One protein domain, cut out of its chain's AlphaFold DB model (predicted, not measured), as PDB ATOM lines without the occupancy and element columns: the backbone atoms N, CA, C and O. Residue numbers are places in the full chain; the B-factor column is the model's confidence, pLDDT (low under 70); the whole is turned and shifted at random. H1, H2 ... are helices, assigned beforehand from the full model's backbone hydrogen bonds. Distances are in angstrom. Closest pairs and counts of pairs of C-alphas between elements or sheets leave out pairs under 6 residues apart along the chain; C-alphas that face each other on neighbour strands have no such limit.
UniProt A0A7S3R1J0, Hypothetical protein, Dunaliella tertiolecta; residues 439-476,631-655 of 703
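AT A GLANCE: This is residues 439 to 476 and 631 to 655 of the 703 residues of the protein "Hypothetical protein" of Dunaliella tertiolecta (UniProt A0A7S3R1J0). One long helix, H3, runs from a small body of two short helices, H1 and H2, and a looping stretch, residues 458 to 476; its residues 647 to 655 stick out as an arm. The printed part has 63 residues, with three named helices in the order H1, H2, H3 and no named strand: all helix. It is only just loose, close to compact, with a radius of gyration of the C-alphas of 13.2 A and spans of 44 by 21 by 16 A.

HOW THE PARTS SIT: H3, residues 632 to 655, only just touches H1, residues 443 to 446, with 3 pairs of C-alphas within 8 A, using its residues 635 to 639 alone; the closest C-alphas, of Leu 443 and Leu 639, are 7.2 A apart. H1 and H2, residues 448 to 457, touch only at the corner, and only just, with 3 such pairs; the closest C-alphas, of Ala 445 and Gln 451, are 6.2 A apart. H2 and H3 are apart. Every O i to N i+4 pair is within hydrogen-bond range in H2, 19 of 20 in H3; H1 is too short for one.

IN THESE COORDINATES: H1, 5.4 A long, begins at C-alpha 443 (107.123, 128.558, 119.828). H2 measures 14.2 A. H3, 34.4 A, ends at C-alpha 655 (91.852, 106.496, 117.042).

THE WHOLE: The farthest C-alphas, of Ala 456 and Ala 655, are 44.7 A apart. Residues 477 to 630 are not printed; C-alphas 476 and 631 are 12.1 A apart across the cut. The link from H1 to H2 is tight. No printed residue has a pLDDT under 70.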
ATOM      1  N   SER A 439     104.063 124.733 116.295       93.50
ATOM      2  CA  SER A 439     104.432 123.591 117.146       93.50
ATOM      3  C   SER A 439     105.013 124.030 118.493       93.50
ATOM      4  O   SER A 439     105.567 125.125 118.633       93.50
ATOM      5  N   ALA A 440     104.941 123.151 119.496       94.25
ATOM      6  CA  ALA A 440     105.498 123.417 120.821       94.25
ATOM      7  C   ALA A 440     107.012 123.708 120.783       94.25
ATOM      8  O   ALA A 440     107.496 124.523 121.567       94.25
ATOM      9  N   SER A 441     107.748 123.056 119.875       91.88
ATOM     10  CA  SER A 441     109.199 123.209 119.691       91.88
ATOM     11  C   SER A 441     109.610 124.513 119.006       91.88
ATOM     12  O   SER A 441     110.693 125.022 119.275       91.88
ATOM     13  N   GLU A 442     108.772 125.062 118.125       93.62
ATOM     14  CA  GLU A 442     109.082 126.296 117.388       93.62
ATOM     15  C   GLU A 442     108.667 127.552 118.161       93.62
ATOM     16  O   GLU A 442     109.247 128.615 117.954       93.62
ATOM     17  N   LEU A 443     107.713 127.433 119.094       95.62
ATOM     18  CA  LEU A 443     107.123 128.558 119.828       95.62
ATOM     19  C   LEU A 443     108.157 129.536 120.416       95.62
ATOM     20  O   LEU A 443     107.924 130.739 120.379       95.62
ATOM     21  N   ALA A 444     109.285 129.048 120.946       93.44
ATOM     22  CA  ALA A 444     110.315 129.897 121.557       93.44
ATOM     23  C   ALA A 444     111.042 130.792 120.536       93.44
ATOM     24  O   ALA A 444     111.473 131.892 120.874       93.44
ATOM     25  N   ALA A 445     111.128 130.360 119.274       92.94
ATOM     26  CA  ALA A 445     111.696 131.159 118.191       92.94
ATOM     27  C   ALA A 445     110.781 132.325 117.771       92.94
ATOM     28  O   ALA A 445     111.257 133.268 117.154       92.94
ATOM     29  N   TYR A 446     109.497 132.308 118.141       95.12
ATOM     30  CA  TYR A 446     108.541 133.383 117.846       95.12
ATOM     31  C   TYR A 446     108.475 134.466 118.950       95.12
ATOM     32  O   TYR A 446     107.556 135.286 118.989       95.12
ATOM     33  N   PHE A 447     109.471 134.490 119.845       95.12
ATOM     34  CA  PHE A 447     109.708 135.541 120.839       95.12
ATOM     35  C   PHE A 447     111.108 136.148 120.611       95.12
ATOM     36  O   PHE A 447     112.098 135.569 121.071       95.12
ATOM     37  N   PRO A 448     111.231 137.295 119.909       92.75
ATOM     38  CA  PRO A 448     112.532 137.888 119.579       92.75
ATOM     39  C   PRO A 448     113.400 138.202 120.801       92.75
ATOM     40  O   PRO A 448     114.619 138.085 120.736       92.75
ATOM     41  N   GLU A 449     112.798 138.526 121.949       91.56
ATOM     42  CA  GLU A 449     113.530 138.751 123.196       91.56
ATOM     43  C   GLU A 449     114.104 137.458 123.808       91.56
ATOM     44  O   GLU A 449     115.106 137.506 124.520       91.56
ATOM     45  N   MET A 450     113.513 136.292 123.514       92.50
ATOM     46  CA  MET A 450     114.082 134.994 123.896       92.50
ATOM     47  C   MET A 450     115.215 134.593 122.949       92.50
ATOM     48  O   MET A 450     116.257 134.135 123.417       92.50
ATOM     49  N   GLN A 451     115.056 134.826 121.640       91.38
ATOM     50  CA  GLN A 451     116.145 134.653 120.671       91.38
ATOM     51  C   GLN A 451     117.351 135.533 121.024       91.38
ATOM     52  O   GLN A 451     118.461 135.024 121.119       91.38
ATOM     53  N   ALA A 452     117.132 136.818 121.317       89.69
ATOM     54  CA  ALA A 452     118.198 137.754 121.665       89.69
ATOM     55  C   ALA A 452     119.012 137.319 122.899       89.69
ATOM     56  O   ALA A 452     120.228 137.493 122.912       89.69
ATOM     57  N   LEU A 453     118.380 136.710 123.913       89.00
ATOM     58  CA  LEU A 453     119.096 136.131 125.060       89.00
ATOM     59  C   LEU A 453     119.908 134.883 124.678       89.00
ATOM     60  O   LEU A 453     121.041 134.734 125.133       89.00
ATOM     61  N   LEU A 454     119.359 134.004 123.834       90.31
ATOM     62  CA  LEU A 454     120.051 132.798 123.354       90.31
ATOM     63  C   LEU A 454     121.232 133.128 122.424       90.31
ATOM     64  O   LEU A 454     122.236 132.419 122.447       90.31
ATOM     65  N   ASP A 455     121.140 134.210 121.649       89.25
ATOM     66  CA  ASP A 455     122.230 134.721 120.811       89.25
ATOM     67  C   ASP A 455     123.305 135.462 121.628       89.25
ATOM     68  O   ASP A 455     124.491 135.374 121.303       89.25
ATOM     69  N   ALA A 456     122.916 136.188 122.686       87.62
ATOM     70  CA  ALA A 456     123.835 136.977 123.510       87.62
ATOM     71  C   ALA A 456     124.610 136.145 124.545       87.62
ATOM     72  O   ALA A 456     125.803 136.372 124.744       87.62
ATOM     73  N   GLU A 457     123.950 135.190 125.208       87.88
ATOM     74  CA  GLU A 457     124.542 134.384 126.292       87.88
ATOM     75  C   GLU A 457     124.789 132.921 125.905       87.88
ATOM     76  O   GLU A 457     125.477 132.189 126.615       87.88
ATOM     77  N   GLY A 458     124.276 132.506 124.746       88.06
ATOM     78  CA  GLY A 458     124.444 131.170 124.198       88.06
ATOM     79  C   GLY A 458     123.234 130.248 124.408       88.06
ATOM     80  O   GLY A 458     122.340 130.507 125.226       88.06
ATOM     81  N   PRO A 459     123.196 129.133 123.656       91.06
ATOM     82  CA  PRO A 459     122.094 128.185 123.698       91.06
ATOM     83  C   PRO A 459     121.989 127.497 125.063       91.06
ATOM     84  O   PRO A 459     122.998 127.232 125.721       91.06
ATOM     85  N   CYS A 460     120.765 127.130 125.448       91.75
ATOM     86  CA  CYS A 460     120.506 126.337 126.647       91.75
ATOM     87  C   CYS A 460     121.362 125.060 126.705       91.75
ATOM     88  O   CYS A 460     121.667 124.436 125.686       91.75
ATOM     89  N   ARG A 461     121.640 124.596 127.932       91.25
ATOM     90  CA  ARG A 461     122.353 123.335 128.207       91.25
ATOM     91  C   ARG A 461     121.782 122.122 127.455       91.25
ATOM     92  O   ARG A 461     122.532 121.214 127.094       91.25
ATOM     93  N   PHE A 462     120.467 122.100 127.243       92.31
ATOM     94  CA  PHE A 462     119.747 121.073 126.493       92.31
ATOM     95  C   PHE A 462     119.230 121.655 125.173       92.31
ATOM     96  O   PHE A 462     118.720 122.774 125.144       92.31
ATOM     97  N   ARG A 463     119.356 120.891 124.079       90.25
ATOM     98  CA  ARG A 463     118.969 121.326 122.718       90.25
ATOM     99  C   ARG A 463     117.456 121.340 122.495       90.25
ATOM    100  O   ARG A 463     116.976 122.011 121.594       90.25
ATOM    101  N   ASP A 464     116.750 120.564 123.300       90.75
ATOM    102  CA  ASP A 464     115.311 120.333 123.352       90.75
ATOM    103  C   ASP A 464     114.681 120.978 124.603       90.75
ATOM    104  O   ASP A 464     113.645 120.539 125.093       90.75
ATOM    105  N   CYS A 465     115.326 122.026 125.131       92.81
ATOM    106  CA  CYS A 465     114.812 122.831 126.235       92.81
ATOM    107  C   CYS A 465     113.518 123.551 125.820       92.81
ATOM    108  O   CYS A 465     113.498 124.302 124.850       92.81
ATOM    109  N   MET A 466     112.456 123.345 126.595       93.56
ATOM    110  CA  MET A 466     111.137 123.960 126.442       93.56
ATOM    111  C   MET A 466     110.958 125.185 127.357       93.56
ATOM    112  O   MET A 466     109.845 125.683 127.507       93.56
ATOM    113  N   HIS A 467     112.039 125.635 128.000       93.31
ATOM    114  CA  HIS A 467     112.124 126.797 128.885       93.31
ATOM    115  C   HIS A 467     111.056 126.841 129.998       93.31
ATOM    116  O   HIS A 467     110.557 127.917 130.328       93.31
ATOM    117  N   VAL A 468     110.695 125.691 130.576       92.38
ATOM    118  CA  VAL A 468     109.693 125.587 131.655       92.38
ATOM    119  C   VAL A 468     110.370 125.569 133.024       92.38
ATOM    120  O   VAL A 468     110.110 126.439 133.850       92.38
ATOM    121  N   ASP A 469     111.241 124.587 133.241       90.56
ATOM    122  CA  ASP A 469     111.883 124.271 134.521       90.56
ATOM    123  C   ASP A 469     113.300 123.676 134.354       90.56
ATOM    124  O   ASP A 469     113.918 123.235 135.325       90.56
ATOM    125  N   GLU A 470     113.858 123.659 133.135       90.38
ATOM    126  CA  GLU A 470     115.082 122.908 132.851       90.38
ATOM    127  C   GLU A 470     116.356 123.530 133.476       90.38
ATOM    128  O   GLU A 470     116.662 124.710 133.256       90.38
ATOM    129  N   PRO A 471     117.185 122.739 134.191       88.38
ATOM    130  CA  PRO A 471     118.358 123.252 134.896       88.38
ATOM    131  C   PRO A 471     119.487 123.641 133.929       88.38
ATOM    132  O   PRO A 471     120.080 122.792 133.255       88.38
ATOM    133  N   GLY A 472     119.835 124.930 133.903       86.69
ATOM    134  CA  GLY A 472     120.764 125.503 132.916       86.69
ATOM    135  C   GLY A 472     120.076 126.003 131.638       86.69
ATOM    136  O   GLY A 472     120.687 126.011 130.569       86.69
ATOM    137  N   CYS A 473     118.800 126.383 131.735       90.94
ATOM    138  CA  CYS A 473     118.083 127.148 130.718       90.94
ATOM    139  C   CYS A 473     118.467 128.642 130.767       90.94
ATOM    140  O   CYS A 473     118.259 129.294 131.792       90.94
ATOM    141  N   THR A 474     118.954 129.200 129.653       90.56
ATOM    142  CA  THR A 474     119.374 130.613 129.518       90.56
ATOM    143  C   THR A 474     118.238 131.609 129.806       90.56
ATOM    144  O   THR A 474     118.466 132.666 130.384       90.56
ATOM    145  N   ILE A 475     116.994 131.256 129.457       90.62
ATOM    146  CA  ILE A 475     115.802 132.112 129.634       90.62
ATOM    147  C   ILE A 475     115.363 132.214 131.110       90.62
ATOM    148  O   ILE A 475     114.792 133.227 131.525       90.62
ATOM    149  N   LEU A 476     115.627 131.164 131.899       88.69
ATOM    150  CA  LEU A 476     115.206 131.031 133.301       88.69
ATOM    151  C   LEU A 476     116.304 131.414 134.298       88.69
ATOM    152  O   LEU A 476     116.019 131.967 135.353       88.69
ATOM    153  N   ARG A 631     107.440 138.524 128.775       92.69
ATOM    154  CA  ARG A 631     106.442 137.643 128.151       92.69
ATOM    155  C   ARG A 631     106.607 136.150 128.453       92.69
ATOM    156  O   ARG A 631     105.784 135.371 127.976       92.69
ATOM    157  N   HIS A 632     107.581 135.711 129.255       92.75
ATOM    158  CA  HIS A 632     107.717 134.285 129.606       92.75
ATOM    159  C   HIS A 632     106.445 133.667 130.236       92.75
ATOM    160  O   HIS A 632     106.020 132.604 129.772       92.75
ATOM    161  N   PRO A 633     105.707 134.345 131.143       93.31
ATOM    162  CA  PRO A 633     104.418 133.844 131.637       93.31
ATOM    163  C   PRO A 633     103.315 133.741 130.566       93.31
ATOM    164  O   PRO A 633     102.285 133.105 130.795       93.31
ATOM    165  N   ILE A 634     103.494 134.377 129.403       94.94
ATOM    166  CA  ILE A 634     102.600 134.284 128.238       94.94
ATOM    167  C   ILE A 634     103.048 133.130 127.330       94.94
ATOM    168  O   ILE A 634     102.213 132.326 126.918       94.94
ATOM    169  N   TYR A 635     104.359 132.987 127.103       95.69
ATOM    170  CA  TYR A 635     104.961 131.824 126.443       95.69
ATOM    171  C   TYR A 635     104.506 130.510 127.094       95.69
ATOM    172  O   TYR A 635     104.000 129.638 126.393       95.69
ATOM    173  N   LEU A 636     104.561 130.392 128.429       95.12
ATOM    174  CA  LEU A 636     104.096 129.191 129.140       95.12
ATOM    175  C   LEU A 636     102.608 128.878 128.894       95.12
ATOM    176  O   LEU A 636     102.244 127.709 128.755       95.12
ATOM    177  N   LYS A 637     101.745 129.901 128.796       95.44
ATOM    178  CA  LYS A 637     100.310 129.726 128.501       95.44
ATOM    179  C   LYS A 637     100.093 129.182 127.089       95.44
ATOM    180  O   LYS A 637      99.355 128.214 126.920       95.44
ATOM    181  N   PHE A 638     100.767 129.756 126.090       96.06
ATOM    182  CA  PHE A 638     100.699 129.267 124.708       96.06
ATOM    183  C   PHE A 638     101.317 127.871 124.567       96.06
ATOM    184  O   PHE A 638     100.767 127.024 123.867       96.06
ATOM    185  N   LEU A 639     102.409 127.588 125.281       96.38
ATOM    186  CA  LEU A 639     103.057 126.279 125.286       96.38
ATOM    187  C   LEU A 639     102.135 125.193 125.853       96.38
ATOM    188  O   LEU A 639     102.079 124.093 125.304       96.38
ATOM    189  N   ALA A 640     101.394 125.494 126.924       94.69
ATOM    190  CA  ALA A 640     100.397 124.587 127.489       94.69
ATOM    191  C   ALA A 640      99.224 124.343 126.521       94.69
ATOM    192  O   ALA A 640      98.822 123.195 126.330       94.69
ATOM    193  N   GLU A 641      98.716 125.393 125.866       94.88
ATOM    194  CA  GLU A 641      97.662 125.297 124.845       94.88
ATOM    195  C   GLU A 641      98.090 124.424 123.653       94.88
ATOM    196  O   GLU A 641      97.373 123.497 123.268       94.88
ATOM    197  N   ILE A 642      99.279 124.677 123.098       94.75
ATOM    198  CA  ILE A 642      99.809 123.943 121.944       94.75
ATOM    199  C   ILE A 642     100.089 122.480 122.312       94.75
ATOM    200  O   ILE A 642      99.623 121.589 121.605       94.75
ATOM    201  N   LYS A 643     100.744 122.206 123.453       94.31
ATOM    202  CA  LYS A 643     100.973 120.828 123.934       94.31
ATOM    203  C   LYS A 643      99.659 120.066 124.144       94.31
ATOM    204  O   LYS A 643      99.576 118.888 123.795       94.31
ATOM    205  N   ALA A 644      98.621 120.718 124.676       92.69
ATOM    206  CA  ALA A 644      97.302 120.105 124.834       92.69
ATOM    207  C   ALA A 644      96.662 119.762 123.476       92.69
ATOM    208  O   ALA A 644      96.154 118.649 123.306       92.69
ATOM    209  N   ARG A 645      96.739 120.672 122.491       92.69
ATOM    210  CA  ARG A 645      96.268 120.431 121.117       92.69
ATOM    211  C   ARG A 645      97.001 119.249 120.478       92.69
ATOM    212  O   ARG A 645      96.349 118.275 120.100       92.69
ATOM    213  N   GLU A 646      98.333 119.283 120.451       92.69
ATOM    214  CA  GLU A 646      99.180 118.227 119.878       92.69
ATOM    215  C   GLU A 646      98.872 116.845 120.489       92.69
ATOM    216  O   GLU A 646      98.767 115.845 119.772       92.69
ATOM    217  N   GLU A 647      98.641 116.769 121.805       91.62
ATOM    218  CA  GLU A 647      98.256 115.513 122.452       91.62
ATOM    219  C   GLU A 647      96.865 115.023 121.995       91.62
ATOM    220  O   GLU A 647      96.664 113.818 121.795       91.62
ATOM    221  N   THR A 648      95.898 115.929 121.784       90.75
ATOM    222  CA  THR A 648      94.575 115.576 121.229       90.75
ATOM    223  C   THR A 648      94.626 115.165 119.758       90.75
ATOM    224  O   THR A 648      93.937 114.210 119.381       90.75
ATOM    225  N   ASP A 649      95.495 115.769 118.949       88.81
ATOM    226  CA  ASP A 649      95.721 115.376 117.555       88.81
ATOM    227  C   ASP A 649      96.330 113.972 117.478       88.81
ATOM    228  O   ASP A 649      95.816 113.094 116.777       88.81
ATOM    229  N   VAL A 650      97.359 113.696 118.286       89.75
ATOM    230  CA  VAL A 650      97.973 112.363 118.392       89.75
ATOM    231  C   VAL A 650      96.955 111.313 118.856       89.75
ATOM    232  O   VAL A 650      96.906 110.215 118.286       89.75
ATOM    233  N   LYS A 651      96.096 111.626 119.839       89.94
ATOM    234  CA  LYS A 651      94.990 110.744 120.269       89.94
ATOM    235  C   LYS A 651      94.005 110.473 119.124       89.94
ATOM    236  O   LYS A 651      93.643 109.316 118.891       89.94
ATOM    237  N   THR A 652      93.619 111.507 118.378       89.31
ATOM    238  CA  THR A 652      92.646 111.433 117.276       89.31
ATOM    239  C   THR A 652      93.188 110.643 116.084       89.31
ATOM    240  O   THR A 652      92.523 109.726 115.590       89.31
ATOM    241  N   LEU A 653      94.435 110.892 115.677       86.25
ATOM    242  CA  LEU A 653      95.128 110.137 114.630       86.25
ATOM    243  C   LEU A 653      95.299 108.658 115.011       86.25
ATOM    244  O   LEU A 653      95.062 107.770 114.185       86.25
ATOM    245  N   GLN A 654      95.632 108.358 116.274       85.81
ATOM    246  CA  GLN A 654      95.671 106.978 116.766       85.81
ATOM    247  C   GLN A 654      94.289 106.307 116.747       85.81
ATOM    248  O   GLN A 654      94.197 105.131 116.388       85.81
ATOM    249  N   ALA A 655      93.216 107.018 117.103       82.31
ATOM    250  CA  ALA A 655      91.852 106.496 117.042       82.31
ATOM    251  C   ALA A 655      91.418 106.204 115.592       82.31
ATOM    252  O   ALA A 655      90.985 105.087 115.293       82.31
TER     253      ALA A 655